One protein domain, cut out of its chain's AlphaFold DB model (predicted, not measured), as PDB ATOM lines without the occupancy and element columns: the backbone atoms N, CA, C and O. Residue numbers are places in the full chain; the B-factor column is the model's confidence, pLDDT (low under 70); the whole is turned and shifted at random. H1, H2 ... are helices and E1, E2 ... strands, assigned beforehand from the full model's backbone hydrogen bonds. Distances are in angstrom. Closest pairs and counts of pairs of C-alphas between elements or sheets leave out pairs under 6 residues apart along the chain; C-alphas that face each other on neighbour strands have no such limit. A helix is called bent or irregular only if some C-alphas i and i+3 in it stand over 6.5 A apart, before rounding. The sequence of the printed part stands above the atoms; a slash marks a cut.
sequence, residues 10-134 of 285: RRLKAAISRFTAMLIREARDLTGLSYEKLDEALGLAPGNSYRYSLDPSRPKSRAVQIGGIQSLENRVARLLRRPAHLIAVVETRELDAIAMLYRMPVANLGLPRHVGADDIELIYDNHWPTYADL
ATOM      1  N   ARG A  10     198.836 257.318 190.809       68.31
ATOM      2  CA  ARG A  10     200.243 257.761 190.872       68.31
ATOM      3  C   ARG A  10     200.792 257.688 192.296       68.31
ATOM      4  O   ARG A  10     201.983 257.435 192.445       68.31
ATOM      5  N   ARG A  11     199.944 257.873 193.314       74.94
ATOM      6  CA  ARG A  11     200.340 257.832 194.732       74.94
ATOM      7  C   ARG A  11     200.631 256.406 195.206       74.94
ATOM      8  O   ARG A  11     201.585 256.209 195.935       74.94
ATOM      9  N   LEU A  12     199.910 255.407 194.690       79.69
ATOM     10  CA  LEU A  12     200.179 253.987 194.975       79.69
ATOM     11  C   LEU A  12     201.367 253.408 194.205       79.69
ATOM     12  O   LEU A  12     201.853 252.330 194.535       79.69
ATOM     13  N   LYS A  13     201.823 254.085 193.143       84.12
ATOM     14  CA  LYS A  13     202.769 253.510 192.180       84.12
ATOM     15  C   LYS A  13     204.046 253.002 192.849       84.12
ATOM     16  O   LYS A  13     204.511 251.920 192.496       84.12
ATOM     17  N   ALA A  14     204.606 253.768 193.785       84.94
ATOM     18  CA  ALA A  14     205.836 253.397 194.473       84.94
ATOM     19  C   ALA A  14     205.631 252.149 195.346       84.94
ATOM     20  O   ALA A  14     206.364 251.177 195.184       84.94
ATOM     21  N   ALA A  15     204.583 252.140 196.174       86.44
ATOM     22  CA  ALA A  15     204.235 251.014 197.038       86.44
ATOM     23  C   ALA A  15     203.968 249.726 196.237       86.44
ATOM     24  O   ALA A  15     204.562 248.690 196.520       86.44
ATOM     25  N   ILE A  16     203.171 249.808 195.161       89.25
ATOM     26  CA  ILE A  16     202.902 248.666 194.272       89.25
ATOM     27  C   ILE A  16     204.196 248.158 193.631       89.25
ATOM     28  O   ILE A  16     204.407 246.951 193.547       89.25
ATOM     29  N   SER A  17     205.068 249.061 193.176       90.38
ATOM     30  CA  SER A  17     206.321 248.673 192.522       90.38
ATOM     31  C   SER A  17     207.270 247.974 193.496       90.38
ATOM     32  O   SER A  17     207.815 246.929 193.151       90.38
ATOM     33  N   ARG A  18     207.406 248.483 194.729       89.12
ATOM     34  CA  ARG A  18     208.193 247.830 195.789       89.12
ATOM     35  C   ARG A  18     207.650 246.441 196.120       89.12
ATOM     36  O   ARG A  18     208.422 245.487 196.151       89.12
ATOM     37  N   PHE A  19     206.334 246.319 196.296       91.06
ATOM     38  CA  PHE A  19     205.699 245.042 196.628       91.06
ATOM     39  C   PHE A  19     205.812 244.028 195.482       91.06
ATOM     40  O   PHE A  19     206.167 242.878 195.700       91.06
ATOM     41  N   THR A  20     205.610 244.467 194.235       94.31
ATOM     42  CA  THR A  20     205.801 243.618 193.046       94.31
ATOM     43  C   THR A  20     207.242 243.107 192.970       94.31
ATOM     44  O   THR A  20     207.468 241.917 192.759       94.31
ATOM     45  N   ALA A  21     208.224 243.991 193.169       92.75
ATOM     46  CA  ALA A  21     209.633 243.616 193.155       92.75
ATOM     47  C   ALA A  21     209.992 242.657 194.294       92.75
ATOM     48  O   ALA A  21     210.827 241.776 194.105       92.75
ATOM     49  N   MET A  22     209.377 242.814 195.469       90.19
ATOM     50  CA  MET A  22     209.513 241.883 196.590       90.19
ATOM     51  C   MET A  22     209.022 240.480 196.204       90.19
ATOM     52  O   MET A  22     209.815 239.552 196.291       90.19
ATOM     53  N   LEU A  23     207.807 240.348 195.661       91.50
ATOM     54  CA  LEU A  23     207.238 239.053 195.253       91.50
ATOM     55  C   LEU A  23     208.075 238.335 194.182       91.50
ATOM     56  O   LEU A  23     208.271 237.125 194.233       91.50
ATOM     57  N   ILE A  24     208.598 239.074 193.197       94.12
ATOM     58  CA  ILE A  24     209.449 238.470 192.162       94.12
ATOM     59  C   ILE A  24     210.820 238.071 192.716       94.12
ATOM     60  O   ILE A  24     211.363 237.047 192.300       94.12
ATOM     61  N   ARG A  25     211.390 238.856 193.641       87.25
ATOM     62  CA  ARG A  25     212.640 238.483 194.321       87.25
ATOM     63  C   ARG A  25     212.448 237.240 195.180       87.25
ATOM     64  O   ARG A  25     213.251 236.330 195.053       87.25
ATOM     65  N   GLU A  26     211.360 237.172 195.944       85.50
ATOM     66  CA  GLU A  26     210.972 235.988 196.719       85.50
ATOM     67  C   GLU A  26     210.940 234.745 195.815       85.50
ATOM     68  O   GLU A  26     211.683 233.789 196.028       85.50
ATOM     69  N   ALA A  27     210.158 234.799 194.728       84.81
ATOM     70  CA  ALA A  27     210.054 233.704 193.769       84.81
ATOM     71  C   ALA A  27     211.415 233.300 193.184       84.81
ATOM     72  O   ALA A  27     211.715 232.113 193.057       84.81
ATOM     73  N   ARG A  28     212.249 234.276 192.817       85.75
ATOM     74  CA  ARG A  28     213.553 234.025 192.203       85.75
ATOM     75  C   ARG A  28     214.544 233.397 193.167       85.75
ATOM     76  O   ARG A  28     215.187 232.415 192.809       85.75
ATOM     77  N   ASP A  29     214.695 233.987 194.343       77.50
ATOM     78  CA  ASP A  29     215.732 233.606 195.295       77.50
ATOM     79  C   ASP A  29     215.468 232.200 195.846       77.50
ATOM     80  O   ASP A  29     216.405 231.430 196.041       77.50
ATOM     81  N   LEU A  30     214.194 231.835 196.015       70.38
ATOM     82  CA  LEU A  30     213.798 230.552 196.595       70.38
ATOM     83  C   LEU A  30     213.726 229.417 195.570       70.38
ATOM     84  O   LEU A  30     214.006 228.275 195.911       70.38
ATOM     85  N   THR A  31     213.406 229.711 194.308       72.19
ATOM     86  CA  THR A  31     213.395 228.684 193.248       72.19
ATOM     87  C   THR A  31     214.722 228.566 192.497       72.19
ATOM     88  O   THR A  31     214.952 227.582 191.795       72.19
ATOM     89  N   GLY A  32     215.582 229.589 192.565       74.38
ATOM     90  CA  GLY A  32     216.812 229.686 191.775       74.38
ATOM     91  C   GLY A  32     216.590 229.841 190.261       74.38
ATOM     92  O   GLY A  32     217.544 229.749 189.485       74.38
ATOM     93  N   LEU A  33     215.349 230.056 189.810       81.31
ATOM     94  CA  LEU A  33     215.011 230.150 188.390       81.31
ATOM     95  C   LEU A  33     215.564 231.432 187.740       81.31
ATOM     96  O   LEU A  33     215.700 232.487 188.367       81.31
ATOM     97  N   SER A  34     215.851 231.358 186.435       92.56
ATOM     98  CA  SER A  34     216.126 232.557 185.634       92.56
ATOM     99  C   SER A  34     214.844 233.374 185.432       92.56
ATOM    100  O   SER A  34     213.739 232.853 185.579       92.56
ATOM    101  N   TYR A  35     214.966 234.651 185.064       94.94
ATOM    102  CA  TYR A  35     213.791 235.507 184.863       94.94
ATOM    103  C   TYR A  35     212.875 235.018 183.738       94.94
ATOM    104  O   TYR A  35     211.663 235.155 183.845       94.94
ATOM    105  N   GLU A  36     213.442 234.419 182.695       96.25
ATOM    106  CA  GLU A  36     212.687 233.833 181.589       96.25
ATOM    107  C   GLU A  36     211.848 232.647 182.078       96.25
ATOM    108  O   GLU A  36     210.653 232.577 181.805       96.25
ATOM    109  N   LYS A  37     212.447 231.763 182.886       91.12
ATOM    110  CA  LYS A  37     211.729 230.635 183.494       91.12
ATOM    111  C   LYS A  37     210.691 231.088 184.522       91.12
ATOM    112  O   LYS A  37     209.662 230.438 184.669       91.12
ATOM    113  N   LEU A  38     210.935 232.199 185.221       93.12
ATOM    114  CA  LEU A  38     209.947 232.799 186.121       93.12
ATOM    115  C   LEU A  38     208.754 233.376 185.362       93.12
ATOM    116  O   LEU A  38     207.628 233.224 185.829       93.12
ATOM    117  N   ASP A  39     208.969 233.991 184.195       95.31
ATOM    118  CA  ASP A  39     207.862 234.462 183.358       95.31
ATOM    119  C   ASP A  39     206.946 233.303 182.959       95.31
ATOM    120  O   ASP A  39     205.726 233.416 183.086       95.31
ATOM    121  N   GLU A  40     207.524 232.173 182.553       92.44
ATOM    122  CA  GLU A  40     206.777 230.953 182.236       92.44
ATOM    123  C   GLU A  40     206.044 230.402 183.468       92.44
ATOM    124  O   GLU A  40     204.828 230.204 183.427       92.44
ATOM    125  N   ALA A  41     206.753 230.223 184.588       85.44
ATOM    126  CA  ALA A  41     206.202 229.648 185.815       85.44
ATOM    127  C   ALA A  41     205.071 230.495 186.428       85.44
ATOM    128  O   ALA A  41     204.114 229.957 186.985       85.44
ATOM    129  N   LEU A  42     205.158 231.821 186.309       89.44
ATOM    130  CA  LEU A  42     204.164 232.765 186.822       89.44
ATOM    131  C   LEU A  42     203.125 233.170 185.762       89.44
ATOM    132  O   LEU A  42     202.261 234.007 186.045       89.44
ATOM    133  N   GLY A  43     203.181 232.627 184.542       90.38
ATOM    134  CA  GLY A  43     202.272 232.991 183.450       90.38
ATOM    135  C   GLY A  43     202.280 234.495 183.143       90.38
ATOM    136  O   GLY A  43     201.220 235.118 183.005       90.38
ATOM    137  N   LEU A  44     203.467 235.102 183.135       92.50
ATOM    138  CA  LEU A  44     203.701 236.508 182.822       92.50
ATOM    139  C   LEU A  44     204.162 236.665 181.369       92.50
ATOM    140  O   LEU A  44     204.688 235.745 180.750       92.50
ATOM    141  N   ALA A  45     203.970 237.860 180.805       93.50
ATOM    142  CA  ALA A  45     204.500 238.151 179.475       93.50
ATOM    143  C   ALA A  45     206.044 238.189 179.495       93.50
ATOM    144  O   ALA A  45     206.612 238.680 180.474       93.50
ATOM    145  N   PRO A  46     206.724 237.779 178.408       95.69
ATOM    146  CA  PRO A  46     208.182 237.705 178.372       95.69
ATOM    147  C   PRO A  46     208.894 239.008 178.771       95.69
ATOM    148  O   PRO A  46     208.587 240.102 178.281       95.69
ATOM    149  N   GLY A  47     209.881 238.878 179.654       92.88
ATOM    150  CA  GLY A  47     210.688 239.953 180.219       92.88
ATOM    151  C   GLY A  47     210.017 240.725 181.359       92.88
ATOM    152  O   GLY A  47     210.600 241.707 181.834       92.88
ATOM    153  N   ASN A  48     208.808 240.353 181.793       94.56
ATOM    154  CA  ASN A  48     208.126 241.073 182.866       94.56
ATOM    155  C   ASN A  48     208.718 240.768 184.235       94.56
ATOM    156  O   ASN A  48     208.894 241.716 184.985       94.56
ATOM    157  N   SER A  49     209.100 239.531 184.541       94.12
ATOM    158  CA  SER A  49     209.730 239.165 185.816       94.12
ATOM    159  C   SER A  49     210.983 240.003 186.044       94.12
ATOM    160  O   SER A  49     211.114 240.665 187.071       94.12
ATOM    161  N   TYR A  50     211.853 240.112 185.032       94.69
ATOM    162  CA  TYR A  50     213.008 241.003 185.117       94.69
ATOM    163  C   TYR A  50     212.586 242.454 185.383       94.69
ATOM    164  O   TYR A  50     213.053 243.061 186.341       94.69
ATOM    165  N   ARG A  51     211.666 243.017 184.589       93.88
ATOM    166  CA  ARG A  51     211.220 244.416 184.746       93.88
ATOM    167  C   ARG A  51     210.526 244.689 186.081       93.88
ATOM    168  O   ARG A  51     210.627 245.807 186.576       93.88
ATOM    169  N   TYR A  52     209.823 243.700 186.620       95.06
ATOM    170  CA  TYR A  52     209.119 243.743 187.896       95.06
ATOM    171  C   TYR A  52     210.076 243.640 189.079       95.06
ATOM    172  O   TYR A  52     209.816 244.251 190.104       95.06
ATOM    173  N   SER A  53     211.205 242.941 188.929       90.12
ATOM    174  CA  SER A  53     212.248 242.860 189.961       90.12
ATOM    175  C   SER A  53     213.049 244.155 190.146       90.12
ATOM    176  O   SER A  53     213.749 244.315 191.146       90.12
ATOM    177  N   LEU A  54     212.997 245.073 189.173       87.94
ATOM    178  CA  LEU A  54     213.797 246.294 189.195       87.94
ATOM    179  C   LEU A  54     213.235 247.311 190.184       87.94
ATOM    180  O   LEU A  54     212.036 247.594 190.183       87.94
ATOM    181  N   ASP A  55     214.144 247.956 190.921       81.00
ATOM    182  CA  ASP A  55     213.818 249.094 191.778       81.00
ATOM    183  C   ASP A  55     212.969 250.141 191.020       81.00
ATOM    184  O   ASP A  55     213.257 250.411 189.845       81.00
ATOM    185  N   PRO A  56     211.942 250.745 191.653       78.19
ATOM    186  CA  PRO A  56     211.049 251.700 190.991       78.19
ATOM    187  C   PRO A  56     211.768 252.903 190.355       78.19
ATOM    188  O   PRO A  56     211.235 253.512 189.426       78.19
ATOM    189  N   SER A  57     212.964 253.251 190.843       78.81
ATOM    190  CA  SER A  57     213.813 254.317 190.298       78.81
ATOM    191  C   SER A  57     214.536 253.929 189.004       78.81
ATOM    192  O   SER A  57     214.990 254.806 188.264       78.81
ATOM    193  N   ARG A  58     214.646 252.630 188.684       82.00
ATOM    194  CA  ARG A  58     215.407 252.163 187.521       82.00
ATOM    195  C   ARG A  58     214.643 252.342 186.206       82.00
ATOM    196  O   ARG A  58     213.444 252.051 186.122       82.00
ATOM    197  N   PRO A  59     215.342 252.723 185.116       80.25
ATOM    198  CA  PRO A  59     214.754 252.741 183.783       80.25
ATOM    199  C   PRO A  59     214.164 251.377 183.415       80.25
ATOM    200  O   PRO A  59     214.771 250.340 183.668       80.25
ATOM    201  N   LYS A  60     212.996 251.386 182.757       84.62
ATOM    202  CA  LYS A  60     212.240 250.188 182.339       84.62
ATOM    203  C   LYS A  60     211.639 249.354 183.482       84.62
ATOM    204  O   LYS A  60     211.021 248.334 183.169       84.62
ATOM    205  N   SER A  61     211.750 249.791 184.742       87.75
ATOM    206  CA  SER A  61     210.981 249.204 185.843       87.75
ATOM    207  C   SER A  61     209.486 249.251 185.517       87.75
ATOM    208  O   SER A  61     208.971 250.221 184.941       87.75
ATOM    209  N   ARG A  62     208.795 248.158 185.826       89.31
ATOM    210  CA  ARG A  62     207.343 248.035 185.706       89.31
ATOM    211  C   ARG A  62     206.805 247.404 186.978       89.31
ATOM    212  O   ARG A  62     207.535 246.762 187.715       89.31
ATOM    213  N   ALA A  63     205.509 247.544 187.186       89.19
ATOM    214  CA  ALA A  63     204.797 246.842 188.235       89.19
ATOM    215  C   ALA A  63     203.480 246.315 187.675       89.19
ATOM    216  O   ALA A  63     203.013 246.790 186.628       89.19
ATOM    217  N   VAL A  64     202.876 245.354 188.368       85.75
ATOM    218  CA  VAL A  64     201.479 245.010 188.099       85.75
ATOM    219  C   VAL A  64     200.579 246.189 188.472       85.75
ATOM    220  O   VAL A  64     200.967 247.098 189.205       85.75
ATOM    221  N   GLN A  65     199.366 246.220 187.928       83.62
ATOM    222  CA  GLN A  65     198.365 247.185 188.379       83.62
ATOM    223  C   GLN A  65     197.875 246.809 189.782       83.62
ATOM    224  O   GLN A  65     197.948 245.642 190.156       83.62
ATOM    225  N   ILE A  66     197.320 247.771 190.532       78.81
ATOM    226  CA  ILE A  66     196.835 247.532 191.902       78.81
ATOM    227  C   ILE A  66     195.876 246.333 191.978       78.81
ATOM    228  O   ILE A  66     196.092 245.448 192.788       78.81
ATOM    229  N   GLY A  67     194.912 246.223 191.056       70.88
ATOM    230  CA  GLY A  67     193.977 245.089 191.018       70.88
ATOM    231  C   GLY A  67     194.605 243.750 190.603       70.88
ATOM    232  O   GLY A  67     193.961 242.717 190.718       70.88
ATOM    233  N   GLY A  68     195.847 243.753 190.113       76.00
ATOM    234  CA  GLY A  68     196.598 242.553 189.746       76.00
ATOM    235  C   GLY A  68     197.567 242.064 190.826       76.00
ATOM    236  O   GLY A  68     198.131 240.986 190.660       76.00
ATOM    237  N   ILE A  69     197.772 242.817 191.917       84.19
ATOM    238  CA  ILE A  69     198.791 242.478 192.925       84.19
ATOM    239  C   ILE A  69     198.451 241.195 193.687       84.19
ATOM    240  O   ILE A  69     199.315 240.337 193.833       84.19
ATOM    241  N   GLN A  70     197.180 240.999 194.059       83.62
ATOM    242  CA  GLN A  70     196.737 239.765 194.713       83.62
ATOM    243  C   GLN A  70     196.874 238.555 193.781       83.62
ATOM    244  O   GLN A  70     197.255 237.475 194.211       83.62
ATOM    245  N   SER A  71     196.618 238.732 192.478       80.44
ATOM    246  CA  SER A  71     196.818 237.649 191.509       80.44
ATOM    247  C   SER A  71     198.290 237.254 191.413       80.44
ATOM    248  O   SER A  71     198.586 236.067 191.314       80.44
ATOM    249  N   LEU A  72     199.210 238.223 191.463       87.75
ATOM    250  CA  LEU A  72     200.642 237.938 191.463       87.75
ATOM    251  C   LEU A  72     201.068 237.185 192.730       87.75
ATOM    252  O   LEU A  72     201.740 236.168 192.604       87.75
ATOM    253  N   GLU A  73     200.631 237.628 193.911       85.75
ATOM    254  CA  GLU A  73     200.866 236.922 195.181       85.75
ATOM    255  C   GLU A  73     200.335 235.490 195.132       85.75
ATOM    256  O   GLU A  73     201.080 234.566 195.421       85.75
ATOM    257  N   ASN A  74     199.115 235.262 194.641       77.50
ATOM    258  CA  ASN A  74     198.568 233.907 194.521       77.50
ATOM    259  C   ASN A  74     199.417 233.003 193.608       77.50
ATOM    260  O   ASN A  74     199.539 231.804 193.855       77.50
ATOM    261  N   ARG A  75     199.998 233.555 192.535       82.25
ATOM    262  CA  ARG A  75     200.867 232.798 191.618       82.25
ATOM    263  C   ARG A  75     202.227 232.507 192.238       82.25
ATOM    264  O   ARG A  75     202.710 231.388 192.099       82.25
ATOM    265  N   VAL A  76     202.815 233.487 192.919       84.56
ATOM    266  CA  VAL A  76     204.079 233.323 193.648       84.56
ATOM    267  C   VAL A  76     203.902 232.322 194.780       84.56
ATOM    268  O   VAL A  76     204.652 231.356 194.837       84.56
ATOM    269  N   ALA A  77     202.855 232.465 195.587       75.88
ATOM    270  CA  ALA A  77     202.490 231.530 196.639       75.88
ATOM    271  C   ALA A  77     202.308 230.110 196.095       75.88
ATOM    272  O   ALA A  77     202.870 229.178 196.645       75.88
ATOM    273  N   ARG A  78     201.620 229.933 194.959       74.06
ATOM    274  CA  ARG A  78     201.482 228.618 194.312       74.06
ATOM    275  C   ARG A  78     202.819 228.042 193.839       74.06
ATOM    276  O   ARG A  78     203.058 226.856 194.044       74.06
ATOM    277  N   LEU A  79     203.665 228.854 193.201       77.88
ATOM    278  CA  LEU A  79     204.989 228.444 192.720       77.88
ATOM    279  C   LEU A  79     205.893 228.021 193.882       77.88
ATOM    280  O   LEU A  79     206.482 226.947 193.848       77.88
ATOM    281  N   LEU A  80     205.946 228.869 194.906       70.31
ATOM    282  CA  LEU A  80     206.646 228.662 196.175       70.31
ATOM    283  C   LEU A  80     205.892 227.776 197.126       70.31
ATOM    284  O   LEU A  80     206.349 227.504 198.238       70.31
ATOM    285  N   ARG A  81     204.753 227.271 196.654       63.22
ATOM    286  CA  ARG A  81     204.112 226.152 197.264       63.22
ATOM    287  C   ARG A  81     203.685 226.470 198.724       63.22
ATOM    288  O   ARG A  81     203.428 225.577 199.518       63.22
ATOM    289  N   ARG A  82     203.510 227.744 199.064       68.06
ATOM    290  CA  ARG A  82     202.960 228.235 200.335       68.06
ATOM    291  C   ARG A  82     201.534 228.743 200.120       68.06
ATOM    292  O   ARG A  82     201.159 229.015 198.974       68.06
ATOM    293  N   PRO A  83     200.713 228.911 201.163       61.59
ATOM    294  CA  PRO A  83     199.427 229.550 200.960       61.59
ATOM    295  C   PRO A  83     199.619 231.046 200.664       61.59
ATOM    296  O   PRO A  83     200.644 231.657 200.985       61.59
ATOM    297  N   ALA A  84     198.648 231.618 199.959       70.56
ATOM    298  CA  ALA A  84     198.689 233.016 199.563       70.56
ATOM    299  C   ALA A  84     198.210 233.902 200.711       70.56
ATOM    300  O   ALA A  84     197.196 233.609 201.344       70.56
ATOM    301  N   HIS A  85     198.903 235.010 200.941       72.44
ATOM    302  CA  HIS A  85     198.466 236.002 201.911       72.44
ATOM    303  C   HIS A  85     197.542 237.034 201.265       72.44
ATOM    304  O   HIS A  85     197.719 237.426 200.108       72.44
ATOM    305  N   LEU A  86     196.577 237.535 202.035       72.00
ATOM    306  CA  LEU A  86     195.822 238.721 201.643       72.00
ATOM    307  C   LEU A  86     196.726 239.949 201.738       72.00
ATOM    308  O   LEU A  86     197.437 240.124 202.721       72.00
ATOM    309  N   ILE A  87     196.692 240.803 200.720       75.38
ATOM    310  CA  ILE A  87     197.450 242.054 200.699       75.38
ATOM    311  C   ILE A  87     196.548 243.190 201.175       75.38
ATOM    312  O   ILE A  87     195.410 243.317 200.723       75.38
ATOM    313  N   ALA A  88     197.078 244.063 202.022       76.12
ATOM    314  CA  ALA A  88     196.427 245.284 202.464       76.12
ATOM    315  C   ALA A  88     197.253 246.517 202.087       76.12
ATOM    316  O   ALA A  88     198.479 246.487 202.038       76.12
ATOM    317  N   VAL A  89     196.559 247.617 201.813       79.19
ATOM    318  CA  VAL A  89     197.138 248.948 201.639       79.19
ATOM    319  C   VAL A  89     197.011 249.685 202.960       79.19
ATOM    320  O   VAL A  89     195.883 249.862 203.437       79.19
ATOM    321  N   VAL A  90     198.150 250.120 203.501       76.50
ATOM    322  CA  VAL A  90     198.260 250.811 204.787       76.50
ATOM    323  C   VAL A  90     198.891 252.186 204.691       76.50
ATOM    324  O   VAL A  90     199.669 252.455 203.778       76.50
ATOM    325  N   GLU A  91     198.531 253.058 205.632       77.62
ATOM    326  CA  GLU A  91     199.211 254.331 205.865       77.62
ATOM    327  C   GLU A  91     200.249 254.170 206.985       77.62
ATOM    328  O   GLU A  91     199.939 253.603 208.030       77.62
ATOM    329  N   THR A  92     201.481 254.631 206.761       67.94
ATOM    330  CA  THR A  92     202.627 254.381 207.655       67.94
ATOM    331  C   THR A  92     202.886 255.487 208.670       67.94
ATOM    332  O   THR A  92     203.585 255.269 209.660       67.94
ATOM    333  N   ARG A  93     202.326 256.683 208.455       57.47
ATOM    334  CA  ARG A  93     202.439 257.821 209.371       57.47
ATOM    335  C   ARG A  93     201.279 257.838 210.367       57.47
ATOM    336  O   ARG A  93     200.399 258.666 210.223       57.47
ATOM    337  N   GLU A  94     201.277 256.932 211.342       48.06
ATOM    338  CA  GLU A  94     200.841 257.184 212.731       48.06
ATOM    339  C   GLU A  94     200.832 255.878 213.540       48.06
ATOM    340  O   GLU A  94     200.248 254.873 213.147       48.06
ATOM    341  N   LEU A  95     201.505 255.920 214.692       42.69
ATOM    342  CA  LEU A  95     201.635 254.851 215.689       42.69
ATOM    343  C   LEU A  95     200.370 254.664 216.553       42.69
ATOM    344  O   LEU A  95     200.386 253.842 217.464       42.69
ATOM    345  N   ASP A  96     199.283 255.390 216.270       39.62
ATOM    346  CA  ASP A  96     198.051 255.356 217.060       39.62
ATOM    347  C   ASP A  96     196.899 254.688 216.289       39.62
ATOM    348  O   ASP A  96     196.416 255.143 215.252       39.62
ATOM    349  N   ALA A  97     196.457 253.562 216.841       41.34
ATOM    350  CA  ALA A  97     195.675 252.485 216.240       41.34
ATOM    351  C   ALA A  97     194.224 252.798 215.788       41.34
ATOM    352  O   ALA A  97     193.410 251.880 215.708       41.34
ATOM    353  N   ILE A  98     193.832 254.052 215.517       37.81
ATOM    354  CA  ILE A  98     192.395 254.413 215.433       37.81
ATOM    355  C   ILE A  98     191.925 254.932 214.060       37.81
ATOM    356  O   ILE A  98     190.721 254.986 213.808       37.81
ATOM    357  N   ALA A  99     192.810 255.197 213.096       42.28
ATOM    358  CA  ALA A  99     192.367 255.563 211.742       42.28
ATOM    359  C   ALA A  99     193.276 255.056 210.615       42.28
ATOM    360  O   ALA A  99     193.361 255.691 209.566       42.28
ATOM    361  N   MET A 100     193.927 253.902 210.803       54.16
ATOM    362  CA  MET A 100     194.763 253.311 209.758       54.16
ATOM    363  C   MET A 100     193.928 253.093 208.495       54.16
ATOM    364  O   MET A 100     192.912 252.389 208.499       54.16
ATOM    365  N   LEU A 101     194.351 253.706 207.388       56.06
ATOM    366  CA  LEU A 101     193.905 253.292 206.069       56.06
ATOM    367  C   LEU A 101     194.186 251.788 205.980       56.06
ATOM    368  O   LEU A 101     195.336 251.404 205.972       56.06
ATOM    369  N   TYR A 102     193.162 250.944 205.987       59.84
ATOM    370  CA  TYR A 102     193.320 249.497 205.876       59.84
ATOM    371  C   TYR A 102     192.380 249.008 204.787       59.84
ATOM    372  O   TYR A 102     191.165 248.910 204.986       59.84
ATOM    373  N   ARG A 103     192.903 248.843 203.570       65.06
ATOM    374  CA  ARG A 103     192.064 248.580 202.392       65.06
ATOM    375  C   ARG A 103     192.638 247.490 201.511       65.06
ATOM    376  O   ARG A 103     193.840 247.424 201.297       65.06
ATOM    377  N   MET A 104     191.751 246.707 200.909       65.50
ATOM    378  CA  MET A 104     192.134 245.727 199.897       65.50
ATOM    379  C   MET A 104     192.596 246.426 198.604       65.50
ATOM    380  O   MET A 104     191.992 247.428 198.195       65.50
ATOM    381  N   PRO A 105     193.636 245.911 197.925       62.06
ATOM    382  CA  PRO A 105     194.171 246.472 196.691       62.06
ATOM    383  C   PRO A 105     193.264 246.140 195.498       62.06
ATOM    384  O   PRO A 105     193.557 245.281 194.671       62.06
ATOM    385  N   VAL A 106     192.134 246.836 195.391       66.81
ATOM    386  CA  VAL A 106     191.178 246.683 194.283       66.81
ATOM    387  C   VAL A 106     191.410 247.711 193.175       66.81
ATOM    388  O   VAL A 106     191.990 248.782 193.387       66.81
ATOM    389  N   ALA A 107     190.935 247.406 191.964       61.09
ATOM    390  CA  ALA A 107     190.896 248.382 190.880       61.09
ATOM    391  C   ALA A 107     190.097 249.628 191.315       61.09
ATOM    392  O   ALA A 107     189.043 249.510 191.935       61.09
ATOM    393  N   ASN A 108     190.599 250.822 190.985       64.94
ATOM    394  CA  ASN A 108     190.018 252.116 191.377       64.94
ATOM    395  C   ASN A 108     190.012 252.408 192.888       64.94
ATOM    396  O   ASN A 108     189.175 253.180 193.356       64.94
ATOM    397  N   LEU A 109     190.954 251.837 193.652       66.00
ATOM    398  CA  LEU A 109     191.131 252.176 195.062       66.00
ATOM    399  C   LEU A 109     191.281 253.697 195.256       66.00
ATOM    400  O   LEU A 109     192.262 254.307 194.824       66.00
ATOM    401  N   GLY A 110     190.292 254.296 195.921       64.50
ATOM    402  CA  GLY A 110     190.284 255.714 196.254       64.50
ATOM    403  C   GLY A 110     191.120 255.992 197.497       64.50
ATOM    404  O   GLY A 110     190.836 255.456 198.569       64.50
ATOM    405  N   LEU A 111     192.129 256.855 197.367       69.00
ATOM    406  CA  LEU A 111     192.956 257.283 198.494       69.00
ATOM    407  C   LEU A 111     192.475 258.624 199.061       69.00
ATOM    408  O   LEU A 111     192.228 259.551 198.275       69.00
ATOM    409  N   PRO A 112     192.417 258.789 200.399       69.12
ATOM    410  CA  PRO A 112     192.163 260.093 200.998       69.12
ATOM    411  C   PRO A 112     193.191 261.119 200.509       69.12
ATOM    412  O   PRO A 112     194.341 260.780 200.224       69.12
ATOM    413  N   ARG A 113     192.796 262.385 200.350       69.81
ATOM    414  CA  ARG A 113     193.678 263.417 199.765       69.81
ATOM    415  C   ARG A 113     194.883 263.775 200.644       69.81
ATOM    416  O   ARG A 113     195.858 264.262 200.088       69.81
ATOM    417  N   HIS A 114     194.806 263.536 201.954       72.56
ATOM    418  CA  HIS A 114     195.844 263.895 202.925       72.56
ATOM    419  C   HIS A 114     197.030 262.921 202.965       72.56
ATOM    420  O   HIS A 114     198.118 263.345 203.326       72.56
ATOM    421  N   VAL A 115     196.851 261.662 202.552       70.19
ATOM    422  CA  VAL A 115     197.921 260.651 202.641       70.19
ATOM    423  C   VAL A 115     199.034 260.950 201.619       70.19
ATOM    424  O   VAL A 115     198.768 261.111 200.423       70.19
ATOM    425  N   GLY A 116     200.298 261.026 202.023       72.00
ATOM    426  CA  GLY A 116     201.410 261.168 201.075       72.00
ATOM    427  C   GLY A 116     201.562 259.937 200.175       72.00
ATOM    428  O   GLY A 116     201.049 258.869 200.474       72.00
ATOM    429  N   ALA A 117     202.252 260.052 199.036       74.75
ATOM    430  CA  ALA A 117     202.624 258.858 198.256       74.75
ATOM    431  C   ALA A 117     203.666 257.996 198.994       74.75
ATOM    432  O   ALA A 117     203.697 256.779 198.826       74.75
ATOM    433  N   ASP A 118     204.499 258.646 199.807       77.88
ATOM    434  CA  ASP A 118     205.550 258.012 200.604       77.88
ATOM    435  C   ASP A 118     205.012 257.401 201.902       77.88
ATOM    436  O   ASP A 118     205.672 256.564 202.504       77.88
ATOM    437  N   ASP A 119     203.785 257.765 202.275       79.00
ATOM    438  CA  ASP A 119     203.131 257.321 203.506       79.00
ATOM    439  C   ASP A 119     202.275 256.079 203.274       79.00
ATOM    440  O   ASP A 119     201.489 255.710 204.133       79.00
ATOM    441  N   ILE A 120     202.368 255.467 202.091       81.19
ATOM    442  CA  ILE A 120     201.568 254.305 201.718       81.19
ATOM    443  C   ILE A 120     202.470 253.098 201.540       81.19
ATOM    444  O   ILE A 120     203.438 253.123 200.771       81.19
ATOM    445  N   GLU A 121     202.068 252.006 202.170       84.38
ATOM    446  CA  GLU A 121     202.682 250.701 202.005       84.38
ATOM    447  C   GLU A 121     201.651 249.646 201.633       84.38
ATOM    448  O   GLU A 121     200.452 249.782 201.872       84.38
ATOM    449  N   LEU A 122     202.140 248.604 200.968       85.19
ATOM    450  CA  LEU A 122     201.411 247.356 200.831       85.19
ATOM    451  C   LEU A 122     202.052 246.386 201.816       85.19
ATOM    452  O   LEU A 122     203.273 246.241 201.814       85.19
ATOM    453  N   ILE A 123     201.228 245.743 202.628       80.25
ATOM    454  CA  ILE A 123     201.628 244.733 203.606       80.25
ATOM    455  C   ILE A 123     200.766 243.488 203.412       80.25
ATOM    456  O   ILE A 123     199.769 243.531 202.685       80.25
ATOM    457  N   TYR A 124     201.114 242.393 204.072       73.00
ATOM    458  CA  TYR A 124     200.157 241.309 204.252       73.00
ATOM    459  C   TYR A 124     199.172 241.629 205.384       73.00
ATOM    460  O   TYR A 124     199.484 242.384 206.308       73.00
ATOM    461  N   ASP A 125     197.964 241.070 205.283       63.69
ATOM    462  CA  ASP A 125     196.907 241.208 206.285       63.69
ATOM    463  C   ASP A 125     197.395 240.755 207.663       63.69
ATOM    464  O   ASP A 125     198.336 239.974 207.755       63.69
ATOM    465  N   ASN A 126     196.815 241.277 208.743       57.06
ATOM    466  CA  ASN A 126     197.249 241.011 210.123       57.06
ATOM    467  C   ASN A 126     198.744 241.270 210.395       57.06
ATOM    468  O   ASN A 126     199.299 240.722 211.343       57.06
ATOM    469  N   HIS A 127     199.396 242.102 209.574       60.84
ATOM    470  CA  HIS A 127     200.820 242.419 209.682       60.84
ATOM    471  C   HIS A 127     201.743 241.197 209.574       60.84
ATOM    472  O   HIS A 127     202.837 241.202 210.145       60.84
ATOM    473  N   TRP A 128     201.336 240.170 208.814       64.44
ATOM    474  CA  TRP A 128     202.255 239.098 208.426       64.44
ATOM    475  C   TRP A 128     203.500 239.703 207.750       64.44
ATOM    476  O   TRP A 128     203.366 240.603 206.911       64.44
ATOM    477  N   PRO A 129     204.714 239.244 208.094       68.44
ATOM    478  CA  PRO A 129     205.915 239.792 207.498       68.44
ATOM    479  C   PRO A 129     206.037 239.402 206.030       68.44
ATOM    480  O   PRO A 129     205.653 238.319 205.587       68.44
ATOM    481  N   THR A 130     206.583 240.320 205.251       75.69
ATOM    482  CA  THR A 130     206.866 240.111 203.837       75.69
ATOM    483  C   THR A 130     208.266 239.535 203.648       75.69
ATOM    484  O   THR A 130     209.135 239.671 204.509       75.69
ATOM    485  N   TYR A 131     208.546 238.970 202.470       76.56
ATOM    486  CA  TYR A 131     209.912 238.557 202.127       76.56
ATOM    487  C   TYR A 131     210.920 239.714 202.236       76.56
ATOM    488  O   TYR A 131     212.073 239.501 202.599       76.56
ATOM    489  N   ALA A 132     210.493 240.956 201.966       75.00
ATOM    490  CA  ALA A 132     211.356 242.120 202.139       75.00
ATOM    491  C   ALA A 132     211.729 242.339 203.608       75.00
ATOM    492  O   ALA A 132     212.898 242.601 203.868       75.00
ATOM    493  N   ASP A 133     210.785 242.172 204.541       69.88
ATOM    494  CA  ASP A 133     211.037 242.316 205.980       69.88
ATOM    495  C   ASP A 133     212.078 241.312 206.487       69.88
ATOM    496  O   ASP A 133     212.855 241.635 207.380       69.88
ATOM    497  N   LEU A 134     212.105 240.124 205.876       63.81
ATOM    498  CA  LEU A 134     212.946 238.985 206.251       63.81
ATOM    499  C   LEU A 134     214.270 238.892 205.478       63.81
ATOM    500  O   LEU A 134     215.149 238.101 205.826       63.81
TER     501      LEU A 134
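AT A GLANCE: This is residues 10 to 134 of the 285 residues of an uncharacterized protein of Burkholderia pyrrocinia (UniProt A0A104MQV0). One long helix, H1, runs through the middle, with H4 side by side along its later part, the small strand hairpin E1 E2 packed by E2 on its earlier part, and the short helix H3 set across it with H2 packed on H3. The long loop between the two strands, residues 92 to 119, reaches out from the hairpin, and the short helix H5 packs on H1 at residues 22 to 26. The printed part has 125 residues, with five named helices and two named strands in the order H1 H2 H3 H4 E1 E2 H5; the sheet E1 - E2 is antiparallel and the class is mostly helix. The whole is compact, with a radius of gyration of the C-alphas of 14.5 A and spans of 43 by 31 by 24 A.

HOW THE PARTS SIT: H1, residues 10 to 31, is the hub, touching four other helices. H2, residues 35 to 41, only just touches H1, with 3 pairs of C-alphas within 8 A, the closest those of Arg 28 and Leu 38, 7.2 A apart; their lines are about perpendicular at 86 degrees. H3, residues 48 to 53, touches H1 about perpendicular at 81 degrees, the closest C-alphas being those of Ala 21 and Ser 53, 4.2 A apart. H4, residues 66 to 79, touches H1 at a shallow tilt of 7 degrees, the same way, closest at the C-alphas of Ala 27 and Val 76, 6.0 A. E1, residues 87 to 91, and E2, residues 120 to 124, form an antiparallel hairpin, with N 88 and O 123 at 2.8 A and N 121 and O 90 at 2.9 A, within hydrogen-bond range. The closest C-alphas of H1 and E2 are those of Ala 15 and Glu 121, 5.2 A apart. H5, residues 131 to 134, touches H1 at the C-alphas of Met 22 and Ala 132, the closest, 5.9 A apart. Every O i to N i+4 pair is within hydrogen-bond range in H2 and H3, against 16 of 18 in H1 and 8 of 10 in H4; H5 is too short for such a pair.

IN THESE COORDINATES: H1 begins at C-alpha 10, (200.243, 257.761, 190.872), and is 32.0 A long; H4 is 20.8 A long. H1 and H4 are irregular: C-alphas 11 and 14 are 7.1 A apart, and C-alphas 67 and 70 are 7.0 A apart. E1 measures 13.4 A and E2 13.3 A. H5 ends at C-alpha 134, (212.946, 238.985, 206.251).

THE WHOLE: The C-alphas farthest apart, those of Glu 36 and Ile 98, are 44.5 A apart. The printed part has no cut, and the links H3 to H4 and E1 to E2 are long. The mean pLDDT of the printed part is 77.3; 33 residues are under 70, among them residues 92 to 113.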